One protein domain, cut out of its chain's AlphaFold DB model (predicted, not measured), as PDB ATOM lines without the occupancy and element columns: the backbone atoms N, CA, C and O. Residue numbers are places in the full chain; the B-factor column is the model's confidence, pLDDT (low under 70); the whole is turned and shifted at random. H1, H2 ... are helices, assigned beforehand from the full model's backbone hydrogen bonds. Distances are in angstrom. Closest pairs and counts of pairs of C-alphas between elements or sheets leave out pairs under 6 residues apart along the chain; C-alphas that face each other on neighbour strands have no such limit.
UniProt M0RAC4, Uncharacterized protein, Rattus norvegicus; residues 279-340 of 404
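What this domain is: This is residues 279 to 340 of the 404 residues of an uncharacterized protein of Rattus norvegicus (UniProt M0RAC4). Picture two helices, H1 and H2, side by side and running opposite ways with a loose gap between them, while a third helix, H3, is set off at one end of the long axis. The loop from H1 to H2 swings out at the other end, where residues 304 to 310 stick out, and the unnamed stretch 279 to 289 folds in near the end where H1 begins and H2 ends. The printed part has 62 residues, with three named helices in the order H1, H2, H3 and no named strand; its class is all helix. The whole is loose, with a radius of gyration of the C-alphas of 14.8 A, and spans 51 by 20 by 15 A.

How they stand to each other: Begin at Met 279 and read on to H1, residues 290 to 302, then to H2, residues 311 to 326. Compare the C-alphas of Ile 296 and Cys 321, the closest of these two helices, and you will find them 7.7 A apart. H1 and H2 are close but not clearly touching, with 2 pairs of C-alphas within 8 A. They run opposite ways at a shallow tilt of 26 degrees, and their centres are 12.4 A apart. Farther along comes H3, residues 331 to 340, which is apart from H1 and also apart from H2. Look at the backbone O and N atoms in H1, H2 and H3: every O i to N i+4 pair inside them is within hydrogen-bond range.

Where its parts are: Find C-alpha 290 at (29.833, -4.009, 14.497); from there H1 runs 18.5 A to C-alpha 302. Next find C-alpha 311 at (8.598, 9.837, 6.760), where H2 begins; its 16 residues cover 21.8 A to C-alpha 326, and it is the longest helix by residues. H3 runs 14.4 A from C-alpha 331 to C-alpha 340, which you find at (28.916, -22.340, 29.761).

The domain as a whole: Look at Pro 307 and Cys 339 for the two C-alphas farthest apart, 50.7 A. Residues 304 to 313, of which 311 to 313 belong to H2, stand free, as do residues 334 to 340 of H3. Without these stretches the body has 45 residues and spans 38 by 21 by 14 A. The printed part has no cut. The link from H1 to H2 is short, with 8 residues, and that from H2 to H3 is tight, with 4. In the B-factor column the mean pLDDT of the printed part is 70.6; residues 283 to 288 and 324 to 340 are under 70, and H3 has a mean of 42.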
ATOM      1  N   MET A 279      21.108  -4.370   7.500       84.44
ATOM      2  CA  MET A 279      20.695  -4.532   8.901       84.44
ATOM      3  C   MET A 279      19.662  -5.645   9.106       84.44
ATOM      4  O   MET A 279      19.728  -6.338  10.118       84.44
ATOM      5  N   GLU A 280      18.712  -5.796   8.178       84.00
ATOM      6  CA  GLU A 280      17.652  -6.812   8.237       84.00
ATOM      7  C   GLU A 280      18.193  -8.238   8.046       84.00
ATOM      8  O   GLU A 280      17.670  -9.169   8.658       84.00
ATOM      9  N   LYS A 281      19.225  -8.415   7.205       83.25
ATOM     10  CA  LYS A 281      19.844  -9.725   6.926       83.25
ATOM     11  C   LYS A 281      20.898 -10.153   7.948       83.25
ATOM     12  O   LYS A 281      21.306 -11.313   7.930       83.25
ATOM     13  N   GLU A 282      21.372  -9.244   8.793       77.31
ATOM     14  CA  GLU A 282      22.276  -9.587   9.892       77.31
ATOM     15  C   GLU A 282      21.532 -10.389  10.979       77.31
ATOM     16  O   GLU A 282      20.369 -10.092  11.275       77.31
ATOM     17  N   PRO A 283      22.175 -11.404  11.588       67.94
ATOM     18  CA  PRO A 283      21.542 -12.242  12.601       67.94
ATOM     19  C   PRO A 283      21.081 -11.403  13.800       67.94
ATOM     20  O   PRO A 283      21.861 -10.669  14.402       67.94
ATOM     21  N   GLN A 284      19.801 -11.540  14.157       59.75
ATOM     22  CA  GLN A 284      19.159 -10.803  15.258       59.75
ATOM     23  C   GLN A 284      19.504 -11.385  16.639       59.75
ATOM     24  O   GLN A 284      19.229 -10.761  17.659       59.75
ATOM     25  N   ASP A 285      20.130 -12.564  16.664       51.53
ATOM     26  CA  ASP A 285      20.383 -13.349  17.877       51.53
ATOM     27  C   ASP A 285      21.674 -12.940  18.609       51.53
ATOM     28  O   ASP A 285      21.949 -13.416  19.710       51.53
ATOM     29  N   THR A 286      22.484 -12.060  18.009       53.78
ATOM     30  CA  THR A 286      23.739 -11.564  18.594       53.78
ATOM     31  C   THR A 286      23.595 -10.085  18.930       53.78
ATOM     32  O   THR A 286      23.208  -9.285  18.082       53.78
ATOM     33  N   LEU A 287      23.921  -9.714  20.171       53.38
ATOM     34  CA  LEU A 287      23.913  -8.329  20.646       53.38
ATOM     35  C   LEU A 287      24.652  -7.410  19.658       53.38
ATOM     36  O   LEU A 287      25.834  -7.626  19.414       53.38
ATOM     37  N   LEU A 288      23.939  -6.418  19.106       63.03
ATOM     38  CA  LEU A 288      24.402  -5.325  18.234       63.03
ATOM     39  C   LEU A 288      25.778  -5.549  17.567       63.03
ATOM     40  O   LEU A 288      26.811  -5.135  18.110       63.03
ATOM     41  N   THR A 289      25.795  -6.149  16.372       71.56
ATOM     42  CA  THR A 289      27.038  -6.423  15.627       71.56
ATOM     43  C   THR A 289      27.769  -5.126  15.237       71.56
ATOM     44  O   THR A 289      27.176  -4.041  15.190       71.56
ATOM     45  N   SER A 290      29.075  -5.201  14.935       79.25
ATOM     46  CA  SER A 290      29.833  -4.009  14.497       79.25
ATOM     47  C   SER A 290      29.259  -3.409  13.203       79.25
ATOM     48  O   SER A 290      29.248  -2.187  13.042       79.25
ATOM     49  N   VAL A 291      28.697  -4.265  12.338       81.31
ATOM     50  CA  VAL A 291      27.961  -3.901  11.121       81.31
ATOM     51  C   VAL A 291      26.758  -3.025  11.471       81.31
ATOM     52  O   VAL A 291      26.642  -1.926  10.930       81.31
ATOM     53  N   HIS A 292      25.907  -3.427  12.427       80.38
ATOM     54  CA  HIS A 292      24.772  -2.597  12.861       80.38
ATOM     55  C   HIS A 292      25.222  -1.233  13.397       80.38
ATOM     56  O   HIS A 292      24.626  -0.216  13.046       80.38
ATOM     57  N   GLN A 293      26.284  -1.185  14.207       81.00
ATOM     58  CA  GLN A 293      26.796   0.080  14.759       81.00
ATOM     59  C   GLN A 293      27.284   1.036  13.666       81.00
ATOM     60  O   GLN A 293      26.975   2.231  13.698       81.00
ATOM     61  N   GLN A 294      28.040   0.521  12.693       86.50
ATOM     62  CA  GLN A 294      28.509   1.314  11.559       86.50
ATOM     63  C   GLN A 294      27.343   1.806  10.703       86.50
ATOM     64  O   GLN A 294      27.305   2.990  10.369       86.50
ATOM     65  N   VAL A 295      26.363   0.944  10.408       88.50
ATOM     66  CA  VAL A 295      25.179   1.347   9.640       88.50
ATOM     67  C   VAL A 295      24.422   2.468  10.351       88.50
ATOM     68  O   VAL A 295      24.130   3.479   9.721       88.50
ATOM     69  N   ILE A 296      24.165   2.350  11.657       84.56
ATOM     70  CA  ILE A 296      23.453   3.387  12.427       84.56
ATOM     71  C   ILE A 296      24.197   4.729  12.365       84.56
ATOM     72  O   ILE A 296      23.574   5.771  12.158       84.56
ATOM     73  N   ARG A 297      25.532   4.721  12.486       86.12
ATOM     74  CA  ARG A 297      26.356   5.937  12.357       86.12
ATOM     75  C   ARG A 297      26.264   6.565  10.965       86.12
ATOM     76  O   ARG A 297      26.145   7.786  10.851       86.12
ATOM     77  N   ILE A 298      26.316   5.742   9.918       90.25
ATOM     78  CA  ILE A 298      26.189   6.196   8.530       90.25
ATOM     79  C   ILE A 298      24.797   6.796   8.307       90.25
ATOM     80  O   ILE A 298      24.700   7.941   7.876       90.25
ATOM     81  N   VAL A 299      23.731   6.074   8.664       89.50
ATOM     82  CA  VAL A 299      22.337   6.531   8.524       89.50
ATOM     83  C   VAL A 299      22.124   7.856   9.246       89.50
ATOM     84  O   VAL A 299      21.588   8.785   8.652       89.50
ATOM     85  N   SER A 300      22.608   7.987  10.485       86.56
ATOM     86  CA  SER A 300      22.513   9.239  11.246       86.56
ATOM     87  C   SER A 300      23.115  10.428  10.497       86.56
ATOM     88  O   SER A 300      22.601  11.537  10.605       86.56
ATOM     89  N   SER A 301      24.200  10.204   9.760       87.25
ATOM     90  CA  SER A 301      24.865  11.248   8.979       87.25
ATOM     91  C   SER A 301      24.112  11.538   7.675       87.25
ATOM     92  O   SER A 301      23.962  12.694   7.299       87.25
ATOM     93  N   LEU A 302      23.574  10.505   7.016       88.81
ATOM     94  CA  LEU A 302      22.749  10.648   5.810       88.81
ATOM     95  C   LEU A 302      21.437  11.392   6.084       88.81
ATOM     96  O   LEU A 302      20.993  12.166   5.242       88.81
ATOM     97  N   CYS A 303      20.840  11.217   7.267       85.50
ATOM     98  CA  CYS A 303      19.636  11.942   7.686       85.50
ATOM     99  C   CYS A 303      19.814  13.469   7.721       85.50
ATOM    100  O   CYS A 303      18.818  14.188   7.662       85.50
ATOM    101  N   ALA A 304      21.054  13.960   7.826       85.00
ATOM    102  CA  ALA A 304      21.367  15.386   7.802       85.00
ATOM    103  C   ALA A 304      21.532  15.955   6.377       85.00
ATOM    104  O   ALA A 304      21.615  17.172   6.220       85.00
ATOM    105  N   LEU A 305      21.592  15.099   5.349       87.38
ATOM    106  CA  LEU A 305      21.776  15.499   3.952       87.38
ATOM    107  C   LEU A 305      20.441  15.848   3.274       87.38
ATOM    108  O   LEU A 305      19.362  15.498   3.760       87.38
ATOM    109  N   ARG A 306      20.513  16.542   2.131       84.62
ATOM    110  CA  ARG A 306      19.354  16.839   1.277       84.62
ATOM    111  C   ARG A 306      19.303  15.908   0.055       84.62
ATOM    112  O   ARG A 306      20.361  15.564  -0.464       84.62
ATOM    113  N   PRO A 307      18.109  15.532  -0.436       86.50
ATOM    114  CA  PRO A 307      16.787  15.895   0.079       86.50
ATOM    115  C   PRO A 307      16.450  15.178   1.403       86.50
ATOM    116  O   PRO A 307      16.986  14.102   1.671       86.50
ATOM    117  N   PRO A 308      15.571  15.756   2.247       84.00
ATOM    118  CA  PRO A 308      15.145  15.108   3.479       84.00
ATOM    119  C   PRO A 308      14.531  13.736   3.196       84.00
ATOM    120  O   PRO A 308      13.691  13.595   2.310       84.00
ATOM    121  N   ILE A 309      14.913  12.742   3.995       84.19
ATOM    122  CA  ILE A 309      14.344  11.395   3.904       84.19
ATOM    123  C   ILE A 309      12.845  11.465   4.219       84.19
ATOM    124  O   ILE A 309      12.436  12.116   5.191       84.19
ATOM    125  N   ASP A 310      12.044  10.774   3.412       84.88
ATOM    126  CA  ASP A 310      10.604  10.665   3.604       84.88
ATOM    127  C   ASP A 310      10.250   9.982   4.938       84.88
ATOM    128  O   ASP A 310      11.030   9.239   5.542       84.88
ATOM    129  N   VAL A 311       9.050  10.279   5.434       83.31
ATOM    130  CA  VAL A 311       8.598   9.837   6.760       83.31
ATOM    131  C   VAL A 311       8.460   8.312   6.834       83.31
ATOM    132  O   VAL A 311       8.743   7.722   7.877       83.31
ATOM    133  N   GLU A 312       8.072   7.664   5.736       86.12
ATOM    134  CA  GLU A 312       7.868   6.215   5.678       86.12
ATOM    135  C   GLU A 312       9.194   5.462   5.849       86.12
ATOM    136  O   GLU A 312       9.310   4.588   6.717       86.12
ATOM    137  N   ARG A 313      10.241   5.875   5.128       83.00
ATOM    138  CA  ARG A 313      11.593   5.325   5.286       83.00
ATOM    139  C   ARG A 313      12.170   5.588   6.670       83.00
ATOM    140  O   ARG A 313      12.765   4.680   7.250       83.00
ATOM    141  N   LYS A 314      11.957   6.780   7.243       80.88
ATOM    142  CA  LYS A 314      12.361   7.075   8.633       80.88
ATOM    143  C   LYS A 314      11.691   6.128   9.632       80.88
ATOM    144  O   LYS A 314      12.367   5.588  10.504       80.88
ATOM    145  N   SER A 315      10.388   5.884   9.482       81.19
ATOM    146  CA  SER A 315       9.634   4.942  10.323       81.19
ATOM    147  C   SER A 315      10.174   3.513  10.207       81.19
ATOM    148  O   SER A 315      10.428   2.847  11.216       81.19
ATOM    149  N   ARG A 316      10.446   3.052   8.980       84.69
ATOM    150  CA  ARG A 316      11.014   1.721   8.736       84.69
ATOM    151  C   ARG A 316      12.432   1.586   9.306       84.69
ATOM    152  O   ARG A 316      12.718   0.586   9.959       84.69
ATOM    153  N   LEU A 317      13.287   2.601   9.148       82.56
ATOM    154  CA  LEU A 317      14.623   2.655   9.762       82.56
ATOM    155  C   LEU A 317      14.556   2.529  11.283       82.56
ATOM    156  O   LEU A 317      15.294   1.733  11.864       82.56
ATOM    157  N   LEU A 318      13.651   3.275  11.923       81.00
ATOM    158  CA  LEU A 318      13.430   3.195  13.366       81.00
ATOM    159  C   LEU A 318      13.003   1.791  13.781       81.00
ATOM    160  O   LEU A 318      13.592   1.233  14.700       81.00
ATOM    161  N   SER A 319      12.031   1.204  13.081       80.69
ATOM    162  CA  SER A 319      11.559  -0.158  13.348       80.69
ATOM    163  C   SER A 319      12.696  -1.186  13.282       80.69
ATOM    164  O   SER A 319      12.866  -1.983  14.206       80.69
ATOM    165  N   ILE A 320      13.539  -1.115  12.245       77.94
ATOM    166  CA  ILE A 320      14.704  -2.000  12.082       77.94
ATOM    167  C   ILE A 320      15.724  -1.781  13.210       77.94
ATOM    168  O   ILE A 320      16.189  -2.753  13.806       77.94
ATOM    169  N   CYS A 321      16.046  -0.526  13.543       73.69
ATOM    170  CA  CYS A 321      16.979  -0.197  14.629       73.69
ATOM    171  C   CYS A 321      16.460  -0.656  15.999       73.69
ATOM    172  O   CYS A 321      17.221  -1.166  16.818       73.69
ATOM    173  N   PHE A 322      15.161  -0.497  16.261       72.31
ATOM    174  CA  PHE A 322      14.551  -0.984  17.493       72.31
ATOM    175  C   PHE A 322      14.585  -2.503  17.555       72.31
ATOM    176  O   PHE A 322      14.942  -3.045  18.594       72.31
ATOM    177  N   ARG A 323      14.294  -3.197  16.453       71.06
ATOM    178  CA  ARG A 323      14.363  -4.660  16.409       71.06
ATOM    179  C   ARG A 323      15.781  -5.179  16.643       71.06
ATOM    180  O   ARG A 323      15.930  -6.156  17.360       71.06
ATOM    181  N   SER A 324      16.813  -4.527  16.107       65.81
ATOM    182  CA  SER A 324      18.206  -4.965  16.298       65.81
ATOM    183  C   SER A 324      18.769  -4.671  17.695       65.81
ATOM    184  O   SER A 324      19.683  -5.360  18.139       65.81
ATOM    185  N   ILE A 325      18.239  -3.667  18.403       61.62
ATOM    186  CA  ILE A 325      18.713  -3.262  19.742       61.62
ATOM    187  C   ILE A 325      17.869  -3.869  20.867       61.62
ATOM    188  O   ILE A 325      18.394  -4.168  21.937       61.62
ATOM    189  N   LEU A 326      16.563  -4.019  20.641       56.41
ATOM    190  CA  LEU A 326      15.588  -4.506  21.619       56.41
ATOM    191  C   LEU A 326      15.219  -5.980  21.419       56.41
ATOM    192  O   LEU A 326      14.403  -6.489  22.188       56.41
ATOM    193  N   ALA A 327      15.803  -6.675  20.434       53.66
ATOM    194  CA  ALA A 327      15.788  -8.134  20.405       53.66
ATOM    195  C   ALA A 327      16.538  -8.654  21.640       53.66
ATOM    196  O   ALA A 327      17.756  -8.816  21.656       53.66
ATOM    197  N   LEU A 328      15.787  -8.854  22.720       46.78
ATOM    198  CA  LEU A 328      16.222  -9.625  23.872       46.78
ATOM    199  C   LEU A 328      16.510 -11.049  23.374       46.78
ATOM    200  O   LEU A 328      15.628 -11.634  22.737       46.78
ATOM    201  N   PRO A 329      17.696 -11.623  23.651       46.38
ATOM    202  CA  PRO A 329      17.932 -13.033  23.371       46.38
ATOM    203  C   PRO A 329      16.823 -13.862  24.027       46.38
ATOM    204  O   PRO A 329      16.437 -13.579  25.167       46.38
ATOM    205  N   GLN A 330      16.299 -14.872  23.326       43.59
ATOM    206  CA  GLN A 330      15.364 -15.819  23.936       43.59
ATOM    207  C   GLN A 330      16.007 -16.411  25.199       43.59
ATOM    208  O   GLN A 330      17.202 -16.721  25.201       43.59
ATOM    209  N   LEU A 331      15.228 -16.523  26.278       42.56
ATOM    210  CA  LEU A 331      15.707 -16.890  27.617       42.56
ATOM    211  C   LEU A 331      16.564 -18.175  27.599       42.56
ATOM    212  O   LEU A 331      17.583 -18.240  28.280       42.56
ATOM    213  N   ASP A 332      16.224 -19.118  26.719       42.56
ATOM    214  CA  ASP A 332      16.906 -20.402  26.525       42.56
ATOM    215  C   ASP A 332      18.347 -20.267  25.977       42.56
ATOM    216  O   ASP A 332      19.210 -21.106  26.249       42.56
ATOM    217  N   ALA A 333      18.643 -19.211  25.206       45.66
ATOM    218  CA  ALA A 333      19.986 -18.927  24.683       45.66
ATOM    219  C   ALA A 333      20.884 -18.280  25.752       45.66
ATOM    220  O   ALA A 333      22.062 -18.628  25.877       45.66
ATOM    221  N   LEU A 334      20.303 -17.400  26.576       41.75
ATOM    222  CA  LEU A 334      20.960 -16.823  27.753       41.75
ATOM    223  C   LEU A 334      21.257 -17.890  28.812       41.75
ATOM    224  O   LEU A 334      22.325 -17.850  29.419       41.75
ATOM    225  N   GLU A 335      20.364 -18.865  28.998       43.56
ATOM    226  CA  GLU A 335      20.561 -19.982  29.927       43.56
ATOM    227  C   GLU A 335      21.706 -20.895  29.464       43.56
ATOM    228  O   GLU A 335      22.581 -21.231  30.256       43.56
ATOM    229  N   LYS A 336      21.812 -21.192  28.160       46.16
ATOM    230  CA  LYS A 336      22.953 -21.945  27.602       46.16
ATOM    231  C   LYS A 336      24.291 -21.210  27.730       46.16
ATOM    232  O   LYS A 336      25.295 -21.840  28.055       46.16
ATOM    233  N   GLN A 337      24.327 -19.893  27.518       40.44
ATOM    234  CA  GLN A 337      25.542 -19.091  27.728       40.44
ATOM    235  C   GLN A 337      25.894 -18.910  29.212       40.44
ATOM    236  O   GLN A 337      27.076 -18.863  29.548       40.44
ATOM    237  N   ALA A 338      24.903 -18.859  30.104       43.31
ATOM    238  CA  ALA A 338      25.121 -18.864  31.549       43.31
ATOM    239  C   ALA A 338      25.644 -20.225  32.038       43.31
ATOM    240  O   ALA A 338      26.563 -20.263  32.854       43.31
ATOM    241  N   CYS A 339      25.139 -21.333  31.487       39.00
ATOM    242  CA  CYS A 339      25.627 -22.682  31.774       39.00
ATOM    243  C   CYS A 339      27.090 -22.882  31.341       39.00
ATOM    244  O   CYS A 339      27.858 -23.474  32.090       39.00
ATOM    245  N   LEU A 340      27.510 -22.314  30.203       36.53
ATOM    246  CA  LEU A 340      28.916 -22.340  29.761       36.53
ATOM    247  C   LEU A 340      29.854 -21.498  30.648       36.53
ATOM    248  O   LEU A 340      31.046 -21.781  30.721       36.53
TER     249      LEU A 340